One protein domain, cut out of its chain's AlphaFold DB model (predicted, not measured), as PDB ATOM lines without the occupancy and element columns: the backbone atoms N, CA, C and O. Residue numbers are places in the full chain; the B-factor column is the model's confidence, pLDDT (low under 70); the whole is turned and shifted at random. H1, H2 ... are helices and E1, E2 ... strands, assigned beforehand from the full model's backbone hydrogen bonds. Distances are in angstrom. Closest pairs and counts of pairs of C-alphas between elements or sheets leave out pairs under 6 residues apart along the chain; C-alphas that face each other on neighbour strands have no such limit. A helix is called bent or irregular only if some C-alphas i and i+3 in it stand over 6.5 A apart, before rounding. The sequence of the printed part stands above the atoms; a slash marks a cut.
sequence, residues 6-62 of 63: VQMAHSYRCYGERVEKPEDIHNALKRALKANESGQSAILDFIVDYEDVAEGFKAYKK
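What this domain is: This is residues 6 to 62 of the 63 residues of the protein "Thiamine pyrophosphate-binding protein" of Candidatus Atribacteria bacterium (UniProt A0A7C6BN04). Two short parallel strands, E1 and E2, lie side by side as a narrow ribbon, with the long helix H2 over one face and the short helix H1 over the other; from this small body a tail, residues 49 to 62, sticks out and ends in the short helix H3. The tail makes the length of the whole, which spans 44 by 20 by 19 A. The printed part has 57 residues, with three named helices and two named strands in the order H1, E1, H2, E2, H3, and its class is mixed, helices and strands. The sheet has the order E1, E2 and is parallel. The whole is loose, with a radius of gyration of the C-alphas of 14.4 A.

How they stand to each other: H1, residues 6 to 11, comes closest to E1, residues 15 to 19, at the C-alphas of Val 6 and Gly 16, 4.6 A apart. E1 and E2, residues 42 to 46, are parallel neighbours, with 15 degrees between their directions. The C-alphas of Tyr 15 and Ala 42 face each other at 4.5 A. Within hydrogen-bond range across this pair are N 19 and O 45, 2.8 A, and N 43 and O 15, 2.8 A. The closest C-alphas of H1 and E2 are those of Ala 9 and Ile 43, 6.2 A apart. H2, residues 22 to 37, comes between the strands along the chain, and E1, H2 and E2 form a strand-helix-strand unit, two parallel neighbour strands with a helix between, whose crossover is right-handed. The closest C-alphas of H2 and E2 are those of Ala 32 and Ala 42, 5.3 A apart; those of H2 and E1 are Ala 35 and Tyr 15, 6.5 A apart. H1 and H2 are apart. H3, residues 55 to 61, is apart from H1, E1 and H2. In H1 and H3 every O i to N i+4 pair is within hydrogen-bond range; in H2 10 of 12 are.

Where its parts are: H1 begins at C-alpha 6, at (-41.235, 27.874, 36.386). E1 measures 13.0 A from first to last C-alpha, and E2 12.8 A. H2 measures 23.7 A, from C-alpha 22 at (-41.178, 15.273, 23.394) to C-alpha 37; it is irregular, with C-alphas 23 and 26 7.1 A apart. H3 ends at C-alpha 61, at (-39.274, -4.740, 37.765).

The domain as a whole: The two C-alphas farthest apart are those of Ser 38 and Lys 62, 44.4 A. Residues 49 to 62, of which 55 to 61 belong to H3, stand free; the body without them spans 26 by 21 by 8 A. The links H1 to E1, E1 to H2 and H2 to E2 are tight, and E2 to H3, with 8 residues, is short. The printed part has no cut. Its mean pLDDT is 96.3, and no printed residue is under 70.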
ATOM      1  N   VAL A   6     -41.589  26.742  37.258       97.81
ATOM      2  CA  VAL A   6     -41.235  27.874  36.386       97.81
ATOM      3  C   VAL A   6     -41.336  29.182  37.170       97.81
ATOM      4  O   VAL A   6     -40.392  29.975  37.187       97.81
ATOM      5  N   GLN A   7     -42.435  29.394  37.899       97.81
ATOM      6  CA  GLN A   7     -42.577  30.554  38.786       97.81
ATOM      7  C   GLN A   7     -41.505  30.574  39.882       97.81
ATOM      8  O   GLN A   7     -40.949  31.631  40.205       97.81
ATOM      9  N   MET A   8     -41.170  29.404  40.430       97.38
ATOM     10  CA  MET A   8     -40.081  29.274  41.394       97.38
ATOM     11  C   MET A   8     -38.731  29.674  40.775       97.38
ATOM     12  O   MET A   8     -37.998  30.461  41.373       97.38
ATOM     13  N   ALA A   9     -38.421  29.207  39.561       97.56
ATOM     14  CA  ALA A   9     -37.202  29.565  38.838       97.56
ATOM     15  C   ALA A   9     -37.076  31.085  38.654       97.56
ATOM     16  O   ALA A   9     -36.048  31.672  38.998       97.56
ATOM     17  N   HIS A  10     -38.147  31.739  38.202       97.12
ATOM     18  CA  HIS A  10     -38.168  33.190  38.016       97.12
ATOM     19  C   HIS A  10     -37.944  33.957  39.326       97.12
ATOM     20  O   HIS A  10     -37.216  34.951  39.339       97.12
ATOM     21  N   SER A  11     -38.493  33.467  40.442       97.94
ATOM     22  CA  SER A  11     -38.293  34.064  41.772       97.94
ATOM     23  C   SER A  11     -36.822  34.044  42.211       97.94
ATOM     24  O   SER A  11     -36.365  34.957  42.900       97.94
ATOM     25  N   TYR A  12     -36.058  33.050  41.753       96.81
ATOM     26  CA  TYR A  12     -34.614  32.937  41.974       96.81
ATOM     27  C   TYR A  12     -33.762  33.570  40.864       96.81
ATOM     28  O   TYR A  12     -32.540  33.439  40.883       96.81
ATOM     29  N   ARG A  13     -34.379  34.295  39.919       97.06
ATOM     30  CA  ARG A  13     -33.726  34.883  38.733       97.06
ATOM     31  C   ARG A  13     -33.091  33.844  37.798       97.06
ATOM     32  O   ARG A  13     -32.222  34.188  36.997       97.06
ATOM     33  N   CYS A  14     -33.548  32.599  37.863       98.12
ATOM     34  CA  CYS A  14     -33.198  31.550  36.917       98.12
ATOM     35  C   CYS A  14     -34.034  31.680  35.637       98.12
ATOM     36  O   CYS A  14     -35.155  32.194  35.659       98.12
ATOM     37  N   TYR A  15     -33.519  31.138  34.538       98.56
ATOM     38  CA  TYR A  15     -34.348  30.769  33.398       98.56
ATOM     39  C   TYR A  15     -35.275  29.618  33.812       98.56
ATOM     40  O   TYR A  15     -34.806  28.638  34.392       98.56
ATOM     41  N   GLY A  16     -36.573  29.735  33.538       98.31
ATOM     42  CA  GLY A  16     -37.566  28.695  33.800       98.31
ATOM     43  C   GLY A  16     -38.345  28.370  32.531       98.31
ATOM     44  O   GLY A  16     -38.821  29.277  31.853       98.31
ATOM     45  N   GLU A  17     -38.508  27.090  32.214       98.44
ATOM     46  CA  GLU A  17     -39.327  26.649  31.082       98.44
ATOM     47  C   GLU A  17     -40.034  25.333  31.411       98.44
ATOM     48  O   GLU A  17     -39.422  24.410  31.947       98.44
ATOM     49  N   ARG A  18     -41.323  25.243  31.066       98.25
ATOM     50  CA  ARG A  18     -42.080  23.990  31.089       98.25
ATOM     51  C   ARG A  18     -42.037  23.332  29.712       98.25
ATOM     52  O   ARG A  18     -42.285  23.997  28.710       98.25
ATOM     53  N   VAL A  19     -41.765  22.032  29.685       98.31
ATOM     54  CA  VAL A  19     -41.697  21.213  28.472       98.31
ATOM     55  C   VAL A  19     -42.764  20.127  28.558       98.31
ATOM     56  O   VAL A  19     -42.686  19.234  29.399       98.31
ATOM     57  N   GLU A  20     -43.770  20.220  27.690       96.94
ATOM     58  CA  GLU A  20     -44.916  19.296  27.683       96.94
ATOM     59  C   GLU A  20     -44.841  18.260  26.561       96.94
ATOM     60  O   GLU A  20     -45.490  17.221  26.635       96.94
ATOM     61  N   LYS A  21     -44.064  18.541  25.510       96.56
ATOM     62  CA  LYS A  21     -44.013  17.717  24.303       96.56
ATOM     63  C   LYS A  21     -42.611  17.162  24.055       96.56
ATOM     64  O   LYS A  21     -41.642  17.924  24.139       96.56
ATOM     65  N   PRO A  22     -42.476  15.873  23.692       95.69
ATOM     66  CA  PRO A  22     -41.178  15.273  23.394       95.69
ATOM     67  C   PRO A  22     -40.386  16.005  22.300       95.69
ATOM     68  O   PRO A  22     -39.170  16.158  22.411       95.69
ATOM     69  N   GLU A  23     -41.057  16.508  21.263       97.94
ATOM     70  CA  GLU A  23     -40.423  17.241  20.161       97.94
ATOM     71  C   GLU A  23     -39.754  18.560  20.594       97.94
ATOM     72  O   GLU A  23     -38.831  19.034  19.925       97.94
ATOM     73  N   ASP A  24     -40.154  19.122  21.736       98.12
ATOM     74  CA  ASP A  24     -39.616  20.382  22.248       98.12
ATOM     75  C   ASP A  24     -38.344  20.197  23.088       98.12
ATOM     76  O   ASP A  24     -37.584  21.156  23.255       98.12
ATOM     77  N   ILE A  25     -38.055  18.973  23.554       98.00
ATOM     78  CA  ILE A  25     -36.952  18.666  24.482       98.00
ATOM     79  C   ILE A  25     -35.620  19.221  23.967       98.00
ATOM     80  O   ILE A  25     -34.913  19.931  24.683       98.00
ATOM     81  N   HIS A  26     -35.273  18.945  22.707       98.56
ATOM     82  CA  HIS A  26     -33.982  19.360  22.147       98.56
ATOM     83  C   HIS A  26     -33.823  20.882  22.109       98.56
ATOM     84  O   HIS A  26     -32.753  21.421  22.400       98.56
ATOM     85  N   ASN A  27     -34.891  21.598  21.761       98.62
ATOM     86  CA  ASN A  27     -34.860  23.055  21.693       98.62
ATOM     87  C   ASN A  27     -34.888  23.690  23.091       98.62
ATOM     88  O   ASN A  27     -34.200  24.691  23.301       98.62
ATOM     89  N   ALA A  28     -35.610  23.099  24.045       98.75
ATOM     90  CA  ALA A  28     -35.619  23.522  25.446       98.75
ATOM     91  C   ALA A  28     -34.225  23.403  26.073       98.75
ATOM     92  O   ALA A  28     -33.717  24.353  26.668       98.75
ATOM     93  N   LEU A  29     -33.541  22.279  25.833       98.81
ATOM     94  CA  LEU A  29     -32.162  22.071  26.274       98.81
ATOM     95  C   LEU A  29     -31.205  23.111  25.681       98.81
ATOM     96  O   LEU A  29     -30.366  23.647  26.402       98.81
ATOM     97  N   LYS A  30     -31.348  23.462  24.396       98.81
ATOM     98  CA  LYS A  30     -30.546  24.532  23.774       98.81
ATOM     99  C   LYS A  30     -30.790  25.901  24.411       98.81
ATOM    100  O   LYS A  30     -29.836  26.647  24.617       98.81
ATOM    101  N   ARG A  31     -32.045  26.249  24.716       98.69
ATOM    102  CA  ARG A  31     -32.383  27.514  25.393       98.69
ATOM    103  C   ARG A  31     -31.814  27.563  26.810       98.69
ATOM    104  O   ARG A  31     -31.186  28.556  27.166       98.69
ATOM    105  N   ALA A  32     -31.956  26.478  27.572       98.69
ATOM    106  CA  ALA A  32     -31.376  26.346  28.906       98.69
ATOM    107  C   ALA A  32     -29.842  26.425  28.884       98.69
ATOM    108  O   ALA A  32     -29.248  27.119  29.706       98.69
ATOM    109  N   LEU A  33     -29.194  25.773  27.913       98.81
ATOM    110  CA  LEU A  33     -27.746  25.862  27.731       98.81
ATOM    111  C   LEU A  33     -27.310  27.303  27.449       98.81
ATOM    112  O   LEU A  33     -26.391  27.789  28.099       98.81
ATOM    113  N   LYS A  34     -28.014  28.014  26.561       98.75
ATOM    114  CA  LYS A  34     -27.740  29.429  26.280       98.75
ATOM    115  C   LYS A  34     -27.881  30.308  27.530       98.75
ATOM    116  O   LYS A  34     -27.078  31.219  27.723       98.75
ATOM    117  N   ALA A  35     -28.879  30.049  28.380       98.56
ATOM    118  CA  ALA A  35     -29.014  30.744  29.660       98.56
ATOM    119  C   ALA A  35     -27.786  30.489  30.549       98.56
ATOM    120  O   ALA A  35     -27.152  31.447  31.001       98.56
ATOM    121  N   ASN A  36     -27.377  29.225  30.695       98.50
ATOM    122  CA  ASN A  36     -26.196  28.850  31.476       98.50
ATOM    123  C   ASN A  36     -24.915  29.518  30.946       98.50
ATOM    124  O   ASN A  36     -24.143  30.066  31.729       98.50
ATOM    125  N   GLU A  37     -24.706  29.531  29.626       98.62
ATOM    126  CA  GLU A  37     -23.569  30.201  28.970       98.62
ATOM    127  C   GLU A  37     -23.554  31.718  29.218       98.62
ATOM    128  O   GLU A  37     -22.488  32.328  29.265       98.62
ATOM    129  N   SER A  38     -24.723  32.329  29.430       98.12
ATOM    130  CA  SER A  38     -24.854  33.742  29.814       98.12
ATOM    131  C   SER A  38     -24.716  34.003  31.322       98.12
ATOM    132  O   SER A  38     -24.876  35.138  31.768       98.12
ATOM    133  N   GLY A  39     -24.415  32.971  32.117       98.06
ATOM    134  CA  GLY A  39     -24.279  33.056  33.573       98.06
ATOM    135  C   GLY A  39     -25.601  32.978  34.342       98.06
ATOM    136  O   GLY A  39     -25.609  33.198  35.552       98.06
ATOM    137  N   GLN A  40     -26.712  32.660  33.673       98.38
ATOM    138  CA  GLN A  40     -28.018  32.467  34.296       98.38
ATOM    139  C   GLN A  40     -28.315  30.970  34.441       98.38
ATOM    140  O   GLN A  40     -28.409  30.258  33.448       98.38
ATOM    141  N   SER A  41     -28.519  30.483  35.664       98.25
ATOM    142  CA  SER A  41     -28.950  29.099  35.891       98.25
ATOM    143  C   SER A  41     -30.319  28.822  35.266       98.25
ATOM    144  O   SER A  41     -31.202  29.680  35.295       98.25
ATOM    145  N   ALA A  42     -30.514  27.609  34.750       98.50
ATOM    146  CA  ALA A  42     -31.755  27.176  34.114       98.50
ATOM    147  C   ALA A  42     -32.449  26.030  34.870       98.50
ATOM    148  O   ALA A  42     -31.797  25.090  35.324       98.50
ATOM    149  N   ILE A  43     -33.780  26.090  34.955       98.25
ATOM    150  CA  ILE A  43     -34.664  25.026  35.442       98.25
ATOM    151  C   ILE A  43     -35.625  24.658  34.307       98.25
ATOM    152  O   ILE A  43     -36.332  25.519  33.782       98.25
ATOM    153  N   LEU A  44     -35.653  23.375  33.945       98.44
ATOM    154  CA  LEU A  44     -36.611  22.812  32.996       98.44
ATOM    155  C   LEU A  44     -37.583  21.889  33.743       98.44
ATOM    156  O   LEU A  44     -37.146  20.958  34.417       98.44
ATOM    157  N   ASP A  45     -38.880  22.161  33.623       98.00
ATOM    158  CA  ASP A  45     -39.976  21.373  34.198       98.00
ATOM    159  C   ASP A  45     -40.571  20.463  33.115       98.00
ATOM    160  O   ASP A  45     -41.333  20.922  32.262       98.00
ATOM    161  N   PHE A  46     -40.177  19.188  33.106       96.94
ATOM    162  CA  PHE A  46     -40.665  18.205  32.137       96.94
ATOM    163  C   PHE A  46     -41.924  17.520  32.658       96.94
ATOM    164  O   PHE A  46     -41.899  16.868  33.705       96.94
ATOM    165  N   ILE A  47     -43.003  17.607  31.887       95.12
ATOM    166  CA  ILE A  47     -44.207  16.824  32.147       95.12
ATOM    167  C   ILE A  47     -44.010  15.434  31.544       95.12
ATOM    168  O   ILE A  47     -43.733  15.298  30.355       95.12
ATOM    169  N   VAL A  48     -44.129  14.408  32.383       93.31
ATOM    170  CA  VAL A  48     -43.955  13.002  32.003       93.31
ATOM    171  C   VAL A  48     -45.176  12.194  32.417       93.31
ATOM    172  O   VAL A  48     -45.832  12.515  33.412       93.31
ATOM    173  N   ASP A  49     -45.463  11.137  31.665       91.81
ATOM    174  CA  ASP A  49     -46.408  10.109  32.088       91.81
ATOM    175  C   ASP A  49     -45.724   9.194  33.120       91.81
ATOM    176  O   ASP A  49     -44.569   8.804  32.947       91.81
ATOM    177  N   TYR A  50     -46.413   8.868  34.215       88.19
ATOM    178  CA  TYR A  50     -45.856   8.008  35.260       88.19
ATOM    179  C   TYR A  50     -45.814   6.527  34.847       88.19
ATOM    180  O   TYR A  50     -45.088   5.749  35.472       88.19
ATOM    181  N   GLU A  51     -46.586   6.131  33.831       90.62
ATOM    182  CA  GLU A  51     -46.607   4.767  33.291       90.62
ATOM    183  C   GLU A  51     -45.577   4.570  32.173       90.62
ATOM    184  O   GLU A  51     -45.089   3.451  31.976       90.62
ATOM    185  N   ASP A  52     -45.187   5.649  31.484       91.62
ATOM    186  CA  ASP A  52     -44.161   5.615  30.439       91.62
ATOM    187  C   ASP A  52     -42.753   5.638  31.046       91.62
ATOM    188  O   ASP A  52     -42.072   6.658  31.175       91.62
ATOM    189  N   VAL A  53     -42.336   4.462  31.495       92.25
ATOM    190  CA  VAL A  53     -41.060   4.243  32.171       92.25
ATOM    191  C   VAL A  53     -39.988   3.742  31.206       92.25
ATOM    192  O   VAL A  53     -40.245   2.959  30.292       92.25
ATOM    193  N   ALA A  54     -38.738   4.131  31.459       92.06
ATOM    194  CA  ALA A  54     -37.598   3.679  30.667       92.06
ATOM    195  C   ALA A  54     -37.427   2.145  30.701       92.06
ATOM    196  O   ALA A  54     -37.676   1.498  31.719       92.06
ATOM    197  N   GLU A  55     -36.888   1.564  29.624       93.38
ATOM    198  CA  GLU A  55     -36.669   0.110  29.494       93.38
ATOM    199  C   GLU A  55     -35.851  -0.494  30.645       93.38
ATOM    200  O   GLU A  55     -36.146  -1.588  31.125       93.38
ATOM    201  N   GLY A  56     -34.865   0.245  31.168       93.88
ATOM    202  CA  GLY A  56     -34.093  -0.194  32.334       93.88
ATOM    203  C   GLY A  56     -34.950  -0.376  33.594       93.88
ATOM    204  O   GLY A  56     -34.697  -1.280  34.392       93.88
ATOM    205  N   PHE A  57     -35.996   0.438  33.756       92.56
ATOM    206  CA  PHE A  57     -36.943   0.310  34.861       92.56
ATOM    207  C   PHE A  57     -37.868  -0.900  34.679       92.56
ATOM    208  O   PHE A  57     -38.082  -1.643  35.639       92.56
ATOM    209  N   LYS A  58     -38.352  -1.151  33.453       93.25
ATOM    210  CA  LYS A  58     -39.152  -2.346  33.123       93.25
ATOM    211  C   LYS A  58     -38.368  -3.626  33.406       93.25
ATOM    212  O   LYS A  58     -38.819  -4.475  34.176       93.25
ATOM    213  N   ALA A  59     -37.129  -3.691  32.913       93.25
ATOM    214  CA  ALA A  59     -36.219  -4.810  33.139       93.25
ATOM    215  C   ALA A  59     -35.969  -5.076  34.635       93.25
ATOM    216  O   ALA A  59     -36.032  -6.224  35.078       93.25
ATOM    217  N   TYR A  60     -35.742  -4.026  35.436       93.25
ATOM    218  CA  TYR A  60     -35.572  -4.151  36.890       93.25
ATOM    219  C   TYR A  60     -36.816  -4.729  37.580       93.25
ATOM    220  O   TYR A  60     -36.701  -5.572  38.473       93.25
ATOM    221  N   LYS A  61     -38.010  -4.294  37.170       90.50
ATOM    222  CA  LYS A  61     -39.274  -4.740  37.765       90.50
ATOM    223  C   LYS A  61     -39.800  -6.065  37.203       90.50
ATOM    224  O   LYS A  61     -40.779  -6.567  37.751       90.50
ATOM    225  N   LYS A  62     -39.147  -6.650  36.187       86.25
ATOM    226  CA  LYS A  62     -39.664  -7.793  35.406       86.25
ATOM    227  C   LYS A  62     -41.071  -7.518  34.847       86.25
ATOM    228  O   LYS A  62     -41.900  -8.426  34.815       86.25
TER     229      LYS A  62